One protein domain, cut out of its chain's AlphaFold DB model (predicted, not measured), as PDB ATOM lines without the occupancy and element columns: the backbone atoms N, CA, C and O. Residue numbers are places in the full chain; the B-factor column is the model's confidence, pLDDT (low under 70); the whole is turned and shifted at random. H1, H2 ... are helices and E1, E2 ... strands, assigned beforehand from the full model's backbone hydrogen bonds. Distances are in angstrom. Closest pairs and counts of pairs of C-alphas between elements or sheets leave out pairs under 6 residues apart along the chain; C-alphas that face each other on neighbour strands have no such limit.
ATOM      1  N   ALA A   4      13.378   3.156  48.872       92.62
ATOM      2  CA  ALA A   4      11.984   3.054  48.441       92.62
ATOM      3  C   ALA A   4      11.182   4.335  48.743       92.62
ATOM      4  O   ALA A   4      10.402   4.793  47.906       92.62
ATOM      5  N   GLN A   5      11.396   4.938  49.918       88.31
ATOM      6  CA  GLN A   5      10.774   6.217  50.271       88.31
ATOM      7  C   GLN A   5      11.292   7.356  49.382       88.31
ATOM      8  O   GLN A   5      10.493   8.172  48.927       88.31
ATOM      9  N   LEU A   6      12.597   7.386  49.082       88.31
ATOM     10  CA  LEU A   6      13.185   8.369  48.167       88.31
ATOM     11  C   LEU A   6      12.569   8.265  46.767       88.31
ATOM     12  O   LEU A   6      12.176   9.276  46.191       88.31
ATOM     13  N   ALA A   7      12.433   7.052  46.230       87.56
ATOM     14  CA  ALA A   7      11.842   6.830  44.915       87.56
ATOM     15  C   ALA A   7      10.376   7.300  44.846       87.56
ATOM     16  O   ALA A   7       9.988   7.969  43.884       87.56
ATOM     17  N   GLN A   8       9.569   7.004  45.873       88.69
ATOM     18  CA  GLN A   8       8.186   7.487  45.965       88.69
ATOM     19  C   GLN A   8       8.116   9.012  46.085       88.69
ATOM     20  O   GLN A   8       7.302   9.641  45.411       88.69
ATOM     21  N   PHE A   9       8.995   9.610  46.889       87.88
ATOM     22  CA  PHE A   9       9.087  11.059  47.037       87.88
ATOM     23  C   PHE A   9       9.435  11.745  45.708       87.88
ATOM     24  O   PHE A   9       8.723  12.649  45.274       87.88
ATOM     25  N   LEU A  10      10.452  11.254  44.992       86.69
ATOM     26  CA  LEU A  10      10.814  11.761  43.665       86.69
ATOM     27  C   LEU A  10       9.685  11.584  42.643       86.69
ATOM     28  O   LEU A  10       9.530  12.421  41.758       86.69
ATOM     29  N   ALA A  11       8.898  10.509  42.730       88.06
ATOM     30  CA  ALA A  11       7.726  10.331  41.876       88.06
ATOM     31  C   ALA A  11       6.615  11.343  42.207       88.06
ATOM     32  O   ALA A  11       5.979  11.863  41.289       88.06
ATOM     33  N   ALA A  12       6.407  11.645  43.492       89.50
ATOM     34  CA  ALA A  12       5.410  12.607  43.949       89.50
ATOM     35  C   ALA A  12       5.730  14.039  43.489       89.50
ATOM     36  O   ALA A  12       4.843  14.715  42.969       89.50
ATOM     37  N   LEU A  13       7.005  14.448  43.559       89.00
ATOM     38  CA  LEU A  13       7.490  15.751  43.068       89.00
ATOM     39  C   LEU A  13       7.277  15.967  41.557       89.00
ATOM     40  O   LEU A  13       7.323  17.090  41.070       89.00
ATOM     41  N   LYS A  14       7.063  14.901  40.778       86.69
ATOM     42  CA  LYS A  14       6.849  15.001  39.324       86.69
ATOM     43  C   LYS A  14       5.380  15.135  38.929       86.69
ATOM     44  O   LYS A  14       5.109  15.443  37.773       86.69
ATOM     45  N   LYS A  15       4.447  14.809  39.828       78.62
ATOM     46  CA  LYS A  15       3.033  14.556  39.492       78.62
ATOM     47  C   LYS A  15       2.041  15.378  40.320       78.62
ATOM     48  O   LYS A  15       0.889  14.973  40.417       78.62
ATOM     49  N   ASP A  16       2.494  16.464  40.950       72.88
ATOM     50  CA  ASP A  16       1.700  17.279  41.885       72.88
ATOM     51  C   ASP A  16       0.946  16.423  42.924       72.88
ATOM     52  O   ASP A  16      -0.185  16.710  43.317       72.88
ATOM     53  N   ALA A  17       1.564  15.316  43.353       83.88
ATOM     54  CA  ALA A  17       0.964  14.422  44.331       83.88
ATOM     55  C   ALA A  17       1.088  15.009  45.742       83.88
ATOM     56  O   ALA A  17       2.017  15.759  46.043       83.88
ATOM     57  N   VAL A  18       0.174  14.623  46.637       85.31
ATOM     58  CA  VAL A  18       0.250  15.019  48.049       85.31
ATOM     59  C   VAL A  18       1.485  14.389  48.683       85.31
ATOM     60  O   VAL A  18       1.620  13.165  48.738       85.31
ATOM     61  N   ILE A  19       2.369  15.235  49.202       89.81
ATOM     62  CA  ILE A  19       3.550  14.823  49.950       89.81
ATOM     63  C   ILE A  19       3.267  15.073  51.427       89.81
ATOM     64  O   ILE A  19       2.817  16.151  51.815       89.81
ATOM     65  N   SER A  20       3.528  14.075  52.268       89.94
ATOM     66  CA  SER A  20       3.456  14.248  53.716       89.94
ATOM     67  C   SER A  20       4.566  13.490  54.428       89.94
ATOM     68  O   SER A  20       4.948  12.392  54.021       89.94
ATOM     69  N   PHE A  21       5.063  14.079  55.509       84.25
ATOM     70  CA  PHE A  21       6.008  13.453  56.423       84.25
ATOM     71  C   PHE A  21       5.278  13.072  57.707       84.25
ATOM     72  O   PHE A  21       4.478  13.848  58.225       84.25
ATOM     73  N   ARG A  22       5.543  11.873  58.231       87.56
ATOM     74  CA  ARG A  22       4.993  11.415  59.512       87.56
ATOM     75  C   ARG A  22       6.114  11.232  60.518       87.56
ATOM     76  O   ARG A  22       7.107  10.578  60.212       87.56
ATOM     77  N   GLY A  23       5.937  11.778  61.712       84.31
ATOM     78  CA  GLY A  23       6.907  11.667  62.799       84.31
ATOM     79  C   GLY A  23       6.276  12.059  64.128       84.31
ATOM     80  O   GLY A  23       5.465  12.980  64.170       84.31
ATOM     81  N   ASN A  24       6.618  11.338  65.200       86.56
ATOM     82  CA  ASN A  24       6.120  11.579  66.562       86.56
ATOM     83  C   ASN A  24       4.583  11.707  66.640       86.56
ATOM     84  O   ASN A  24       4.055  12.630  67.251       86.56
ATOM     85  N   GLY A  25       3.860  10.819  65.947       90.75
ATOM     86  CA  GLY A  25       2.389  10.822  65.901       90.75
ATOM     87  C   GLY A  25       1.757  11.951  65.075       90.75
ATOM     88  O   GLY A  25       0.542  11.972  64.913       90.75
ATOM     89  N   SER A  26       2.558  12.857  64.512       90.94
ATOM     90  CA  SER A  26       2.095  13.987  63.701       90.94
ATOM     91  C   SER A  26       2.270  13.716  62.205       90.94
ATOM     92  O   SER A  26       3.178  12.987  61.795       90.94
ATOM     93  N   THR A  27       1.401  14.313  61.385       92.25
ATOM     94  CA  THR A  27       1.515  14.322  59.918       92.25
ATOM     95  C   THR A  27       1.685  15.757  59.442       92.25
ATOM     96  O   THR A  27       0.851  16.610  59.730       92.25
ATOM     97  N   TYR A  28       2.747  16.004  58.686       87.81
ATOM     98  CA  TYR A  28       3.105  17.307  58.146       87.81
ATOM     99  C   TYR A  28       2.920  17.276  56.634       87.81
ATOM    100  O   TYR A  28       3.576  16.489  55.951       87.81
ATOM    101  N   ALA A  29       2.013  18.097  56.112       89.00
ATOM    102  CA  ALA A  29       1.852  18.259  54.672       89.00
ATOM    103  C   ALA A  29       3.018  19.078  54.103       89.00
ATOM    104  O   ALA A  29       3.445  20.063  54.702       89.00
ATOM    105  N   PHE A  30       3.513  18.676  52.938       86.12
ATOM    106  CA  PHE A  30       4.541  19.392  52.198       86.12
ATOM    107  C   PHE A  30       3.975  19.821  50.846       86.12
ATOM    108  O   PHE A  30       3.399  19.009  50.117       86.12
ATOM    109  N   SER A  31       4.117  21.104  50.517       86.00
ATOM    110  CA  SER A  31       3.642  21.624  49.237       86.00
ATOM    111  C   SER A  31       4.518  21.106  48.100       86.00
ATOM    112  O   SER A  31       5.720  21.356  48.071       86.00
ATOM    113  N   GLY A  32       3.906  20.412  47.141       87.19
ATOM    114  CA  GLY A  32       4.541  20.071  45.868       87.19
ATOM    115  C   GLY A  32       4.481  21.203  44.836       87.19
ATOM    116  O   GLY A  32       4.981  21.026  43.726       87.19
ATOM    117  N   ALA A  33       3.871  22.351  45.158       89.00
ATOM    118  CA  ALA A  33       3.664  23.433  44.201       89.00
ATOM    119  C   ALA A  33       4.997  23.920  43.614       89.00
ATOM    120  O   ALA A  33       5.934  24.242  44.341       89.00
ATOM    121  N   GLY A  34       5.086  23.946  42.283       90.44
ATOM    122  CA  GLY A  34       6.287  24.366  41.560       90.44
ATOM    123  C   GLY A  34       7.414  23.328  41.507       90.44
ATOM    124  O   GLY A  34       8.379  23.545  40.777       90.44
ATOM    125  N   SER A  35       7.305  22.186  42.197       91.56
ATOM    126  CA  SER A  35       8.363  21.162  42.204       91.56
ATOM    127  C   SER A  35       8.658  20.620  40.803       91.56
ATOM    128  O   SER A  35       9.813  20.595  40.383       91.56
ATOM    129  N   SER A  36       7.628  20.290  40.022       91.19
ATOM    130  CA  SER A  36       7.776  19.861  38.628       91.19
ATOM    131  C   SER A  36       8.430  20.937  37.748       91.19
ATOM    132  O   SER A  36       9.288  20.614  36.927       91.19
ATOM    133  N   ALA A  37       8.103  22.217  37.952       93.06
ATOM    134  CA  ALA A  37       8.711  23.331  37.224       93.06
ATOM    135  C   ALA A  37      10.205  23.491  37.554       93.06
ATOM    136  O   ALA A  37      11.013  23.657  36.641       93.06
ATOM    137  N   VAL A  38      10.586  23.371  38.830       93.06
ATOM    138  CA  VAL A  38      11.993  23.390  39.261       93.06
ATOM    139  C   VAL A  38      12.756  22.206  38.667       93.06
ATOM    140  O   VAL A  38      13.806  22.407  38.062       93.06
ATOM    141  N   LEU A  39      12.210  20.987  38.748       93.50
ATOM    142  CA  LEU A  39      12.840  19.794  38.168       93.50
ATOM    143  C   LEU A  39      12.997  19.906  36.644       93.50
ATOM    144  O   LEU A  39      14.031  19.523  36.101       93.50
ATOM    145  N   LEU A  40      12.006  20.472  35.949       95.12
ATOM    146  CA  LEU A  40      12.116  20.752  34.518       95.12
ATOM    147  C   LEU A  40      13.183  21.807  34.229       95.12
ATOM    148  O   LEU A  40      13.915  21.677  33.251       95.12
ATOM    149  N   LYS A  41      13.291  22.846  35.067       96.62
ATOM    150  CA  LYS A  41      14.317  23.874  34.902       96.62
ATOM    151  C   LYS A  41      15.719  23.312  35.126       96.62
ATOM    152  O   LYS A  41      16.630  23.703  34.406       96.62
ATOM    153  N   MET A  42      15.890  22.369  36.053       95.06
ATOM    154  CA  MET A  42      17.149  21.635  36.221       95.06
ATOM    155  C   MET A  42      17.515  20.861  34.948       95.06
ATOM    156  O   MET A  42      18.638  20.996  34.463       95.06
ATOM    157  N   ASP A  43      16.562  20.116  34.369       95.88
ATOM    158  CA  ASP A  43      16.771  19.412  33.096       95.88
ATOM    159  C   ASP A  43      17.144  20.390  31.967       95.88
ATOM    160  O   ASP A  43      18.078  20.134  31.212       95.88
ATOM    161  N   ASP A  44      16.444  21.521  31.854       96.31
ATOM    162  CA  ASP A  44      16.689  22.566  30.850       96.31
ATOM    163  C   ASP A  44      18.088  23.183  30.988       96.31
ATOM    164  O   ASP A  44      18.870  23.202  30.035       96.31
ATOM    165  N   VAL A  45      18.456  23.608  32.201       95.44
ATOM    166  CA  VAL A  45      19.766  24.212  32.482       95.44
ATOM    167  C   VAL A  45      20.899  23.239  32.168       95.44
ATOM    168  O   VAL A  45      21.908  23.667  31.605       95.44
ATOM    169  N   GLN A  46      20.735  21.949  32.464       95.44
ATOM    170  CA  GLN A  46      21.731  20.913  32.168       95.44
ATOM    171  C   GLN A  46      21.717  20.449  30.699       95.44
ATOM    172  O   GLN A  46      22.652  19.772  30.272       95.44
ATOM    173  N   GLY A  47      20.698  20.804  29.911       96.12
ATOM    174  CA  GLY A  47      20.517  20.296  28.545       96.12
ATOM    175  C   GLY A  47      20.039  18.839  28.490       96.12
ATOM    176  O   GLY A  47      20.304  18.138  27.521       96.12
ATOM    177  N   ARG A  48      19.356  18.361  29.537       97.06
ATOM    178  CA  ARG A  48      18.855  16.981  29.672       97.06
ATOM    179  C   ARG A  48      17.447  16.768  29.133       97.06
ATOM    180  O   ARG A  48      16.993  15.632  29.054       97.06
ATOM    181  N   VAL A  49      16.719  17.823  28.773       96.94
ATOM    182  CA  VAL A  49      15.352  17.672  28.255       96.94
ATOM    183  C   VAL A  49      15.355  16.736  27.038       96.94
ATOM    184  O   VAL A  49      16.082  16.953  26.073       96.94
ATOM    185  N   ASN A  50      14.510  15.703  27.071       96.88
ATOM    186  CA  ASN A  50      14.403  14.629  26.077       96.88
ATOM    187  C   ASN A  50      15.581  13.633  26.017       96.88
ATOM    188  O   ASN A  50      15.607  12.809  25.096       96.88
ATOM    189  N   THR A  51      16.505  13.625  26.980       97.38
ATOM    190  CA  THR A  51      17.522  12.563  27.119       97.38
ATOM    191  C   THR A  51      17.047  11.452  28.079       97.38
ATOM    192  O   THR A  51      16.082  11.653  28.829       97.38
ATOM    193  N   PRO A  52      17.655  10.249  28.081       96.69
ATOM    194  CA  PRO A  52      17.322   9.185  29.037       96.69
ATOM    195  C   PRO A  52      17.504   9.578  30.515       96.69
ATOM    196  O   PRO A  52      16.767   9.096  31.386       96.69
ATOM    197  N   GLY A  53      18.478  10.447  30.788       93.69
ATOM    198  CA  GLY A  53      18.866  10.940  32.107       93.69
ATOM    199  C   GLY A  53      18.044  12.116  32.639       93.69
ATOM    200  O   GLY A  53      18.268  12.509  33.780       93.69
ATOM    201  N   ALA A  54      17.095  12.663  31.871       95.00
ATOM    202  CA  ALA A  54      16.208  13.726  32.351       95.00
ATOM    203  C   ALA A  54      15.416  13.291  33.598       95.00
ATOM    204  O   ALA A  54      14.950  12.147  33.698       95.00
ATOM    205  N   ILE A  55      15.190  14.199  34.540       91.94
ATOM    206  CA  ILE A  55      14.394  13.932  35.738       91.94
ATOM    207  C   ILE A  55      12.906  13.887  35.383       91.94
ATOM    208  O   ILE A  55      12.214  12.942  35.795       91.94
ATOM    209  N   LEU A  56      12.410  14.880  34.641       91.38
ATOM    210  CA  LEU A  56      10.987  15.043  34.348       91.38
ATOM    211  C   LEU A  56      10.637  14.604  32.922       91.38
ATOM    212  O   LEU A  56       9.787  13.730  32.744       91.38
ATOM    213  N   ARG A  57      11.289  15.183  31.905       91.69
ATOM    214  CA  ARG A  57      10.960  14.943  30.487       91.69
ATOM    215  C   ARG A  57      12.006  14.056  29.818       91.69
ATOM    216  O   ARG A  57      12.852  14.534  29.068       91.69
ATOM    217  N   LYS A  58      11.933  12.754  30.098       94.75
ATOM    218  CA  LYS A  58      12.813  11.744  29.491       94.75
ATOM    219  C   LYS A  58      12.540  11.556  28.002       94.75
ATOM    220  O   LYS A  58      11.407  11.706  27.549       94.75
ATOM    221  N   GLY A  59      13.559  11.143  27.259       95.88
ATOM    222  CA  GLY A  59      13.429  10.788  25.848       95.88
ATOM    223  C   GLY A  59      14.581   9.923  25.343       95.88
ATOM    224  O   GLY A  59      15.252   9.248  26.119       95.88
ATOM    225  N   LYS A  60      14.773   9.916  24.021       96.94
ATOM    226  CA  LYS A  60      15.798   9.119  23.322       96.94
ATOM    227  C   LYS A  60      16.967   9.967  22.798       96.94
ATOM    228  O   LYS A  60      17.773   9.464  22.022       96.94
ATOM    229  N   GLY A  61      17.026  11.249  23.163       95.38
ATOM    230  CA  GLY A  61      18.121  12.143  22.791       95.38
ATOM    231  C   GLY A  61      19.453  11.669  23.370       95.38
ATOM    232  O   GLY A  61      19.489  11.039  24.424       95.38
ATOM    233  N   SER A  62      20.552  11.958  22.677       95.81
ATOM    234  CA  SER A  62      21.883  11.540  23.125       95.81
ATOM    235  C   SER A  62      22.298  12.266  24.409       95.81
ATOM    236  O   SER A  62      22.243  13.496  24.469       95.81
ATOM    237  N   GLU A  63      22.817  11.527  25.394       95.75
ATOM    238  CA  GLU A  63      23.450  12.104  26.594       95.75
ATOM    239  C   GLU A  63      24.704  12.931  26.258       95.75
ATOM    240  O   GLU A  63      25.117  13.765  27.052       95.75
ATOM    241  N   SER A  64      25.278  12.780  25.058       94.81
ATOM    242  CA  SER A  64      26.411  13.603  24.607       94.81
ATOM    243  C   SER A  64      26.061  15.082  24.395       94.81
ATOM    244  O   SER A  64      26.955  15.886  24.159       94.81
ATOM    245  N   THR A  65      24.771  15.438  24.416       90.69
ATOM    246  CA  THR A  65      24.288  16.830  24.312       90.69
ATOM    247  C   THR A  65      24.148  17.521  25.670       90.69
ATOM    248  O   THR A  65      23.961  18.737  25.725       90.69
ATOM    249  N   VAL A  66      24.262  16.760  26.763       96.31
ATOM    250  CA  VAL A  66      24.197  17.273  28.132       96.31
ATOM    251  C   VAL A  66      25.459  18.070  28.434       96.31
ATOM    252  O   VAL A  66      26.569  17.653  28.096       96.31
TER     253      VAL A  66
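This is residues 4 to 66 of the 231 residues of an uncharacterized protein of Alcaligenes faecalis (UniProt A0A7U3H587). A long, loose model has a two-stranded hairpin, E1 and E2, at one end, H2 running onward along the length, and a looped stretch, residues 47 to 66, beside H2 and at the other end. H1 stands crosswise to the length, near the middle, and the hairpin's tip, residues 22 to 27, sticks out free. The printed part has 63 residues, with two named helices and two named strands in the order H1, E1, E2, H2; the sheet, E1 - E2, is antiparallel. The class is mixed, helices and strands, with under half of the residues in named elements. The whole is loose, with a radius of gyration of the C-alphas of 14.4 A, and a rod of 48 by 23 by 14 A.

E1, residues 19 to 23, and E2, residues 26 to 30, form a hairpin, antiparallel at 154 degrees between their directions. N 21 and O 28 are within hydrogen-bond range at 2.9 A, as are N 30 and O 19 at 2.8 A. The closest C-alphas of H1, residues 4 to 12, and E1 are those of Ala 12 and Ile 19, 6.7 A apart. H2, residues 35 to 46, follows E2 by a tight link. H1 is apart from E2 and from H2, and E1 is apart from H2. In H1 and H2 every O i to N i+4 pair is within hydrogen-bond range.

E1 measures 13.7 A from first to last C-alpha and E2 12.9 A. H2 measures 16.7 A and ends at C-alpha 46, (21.731, 20.913, 32.168). H1 measures 12.4 A and begins at C-alpha 4, (11.984, 3.054, 48.441).

The C-alphas farthest apart, those of Gly 25 and Ser 64, are 47.9 A apart. The printed part has no cut, and no link between named elements is long. Mean pLDDT of the printed part is 91.1; no printed residue is under 70.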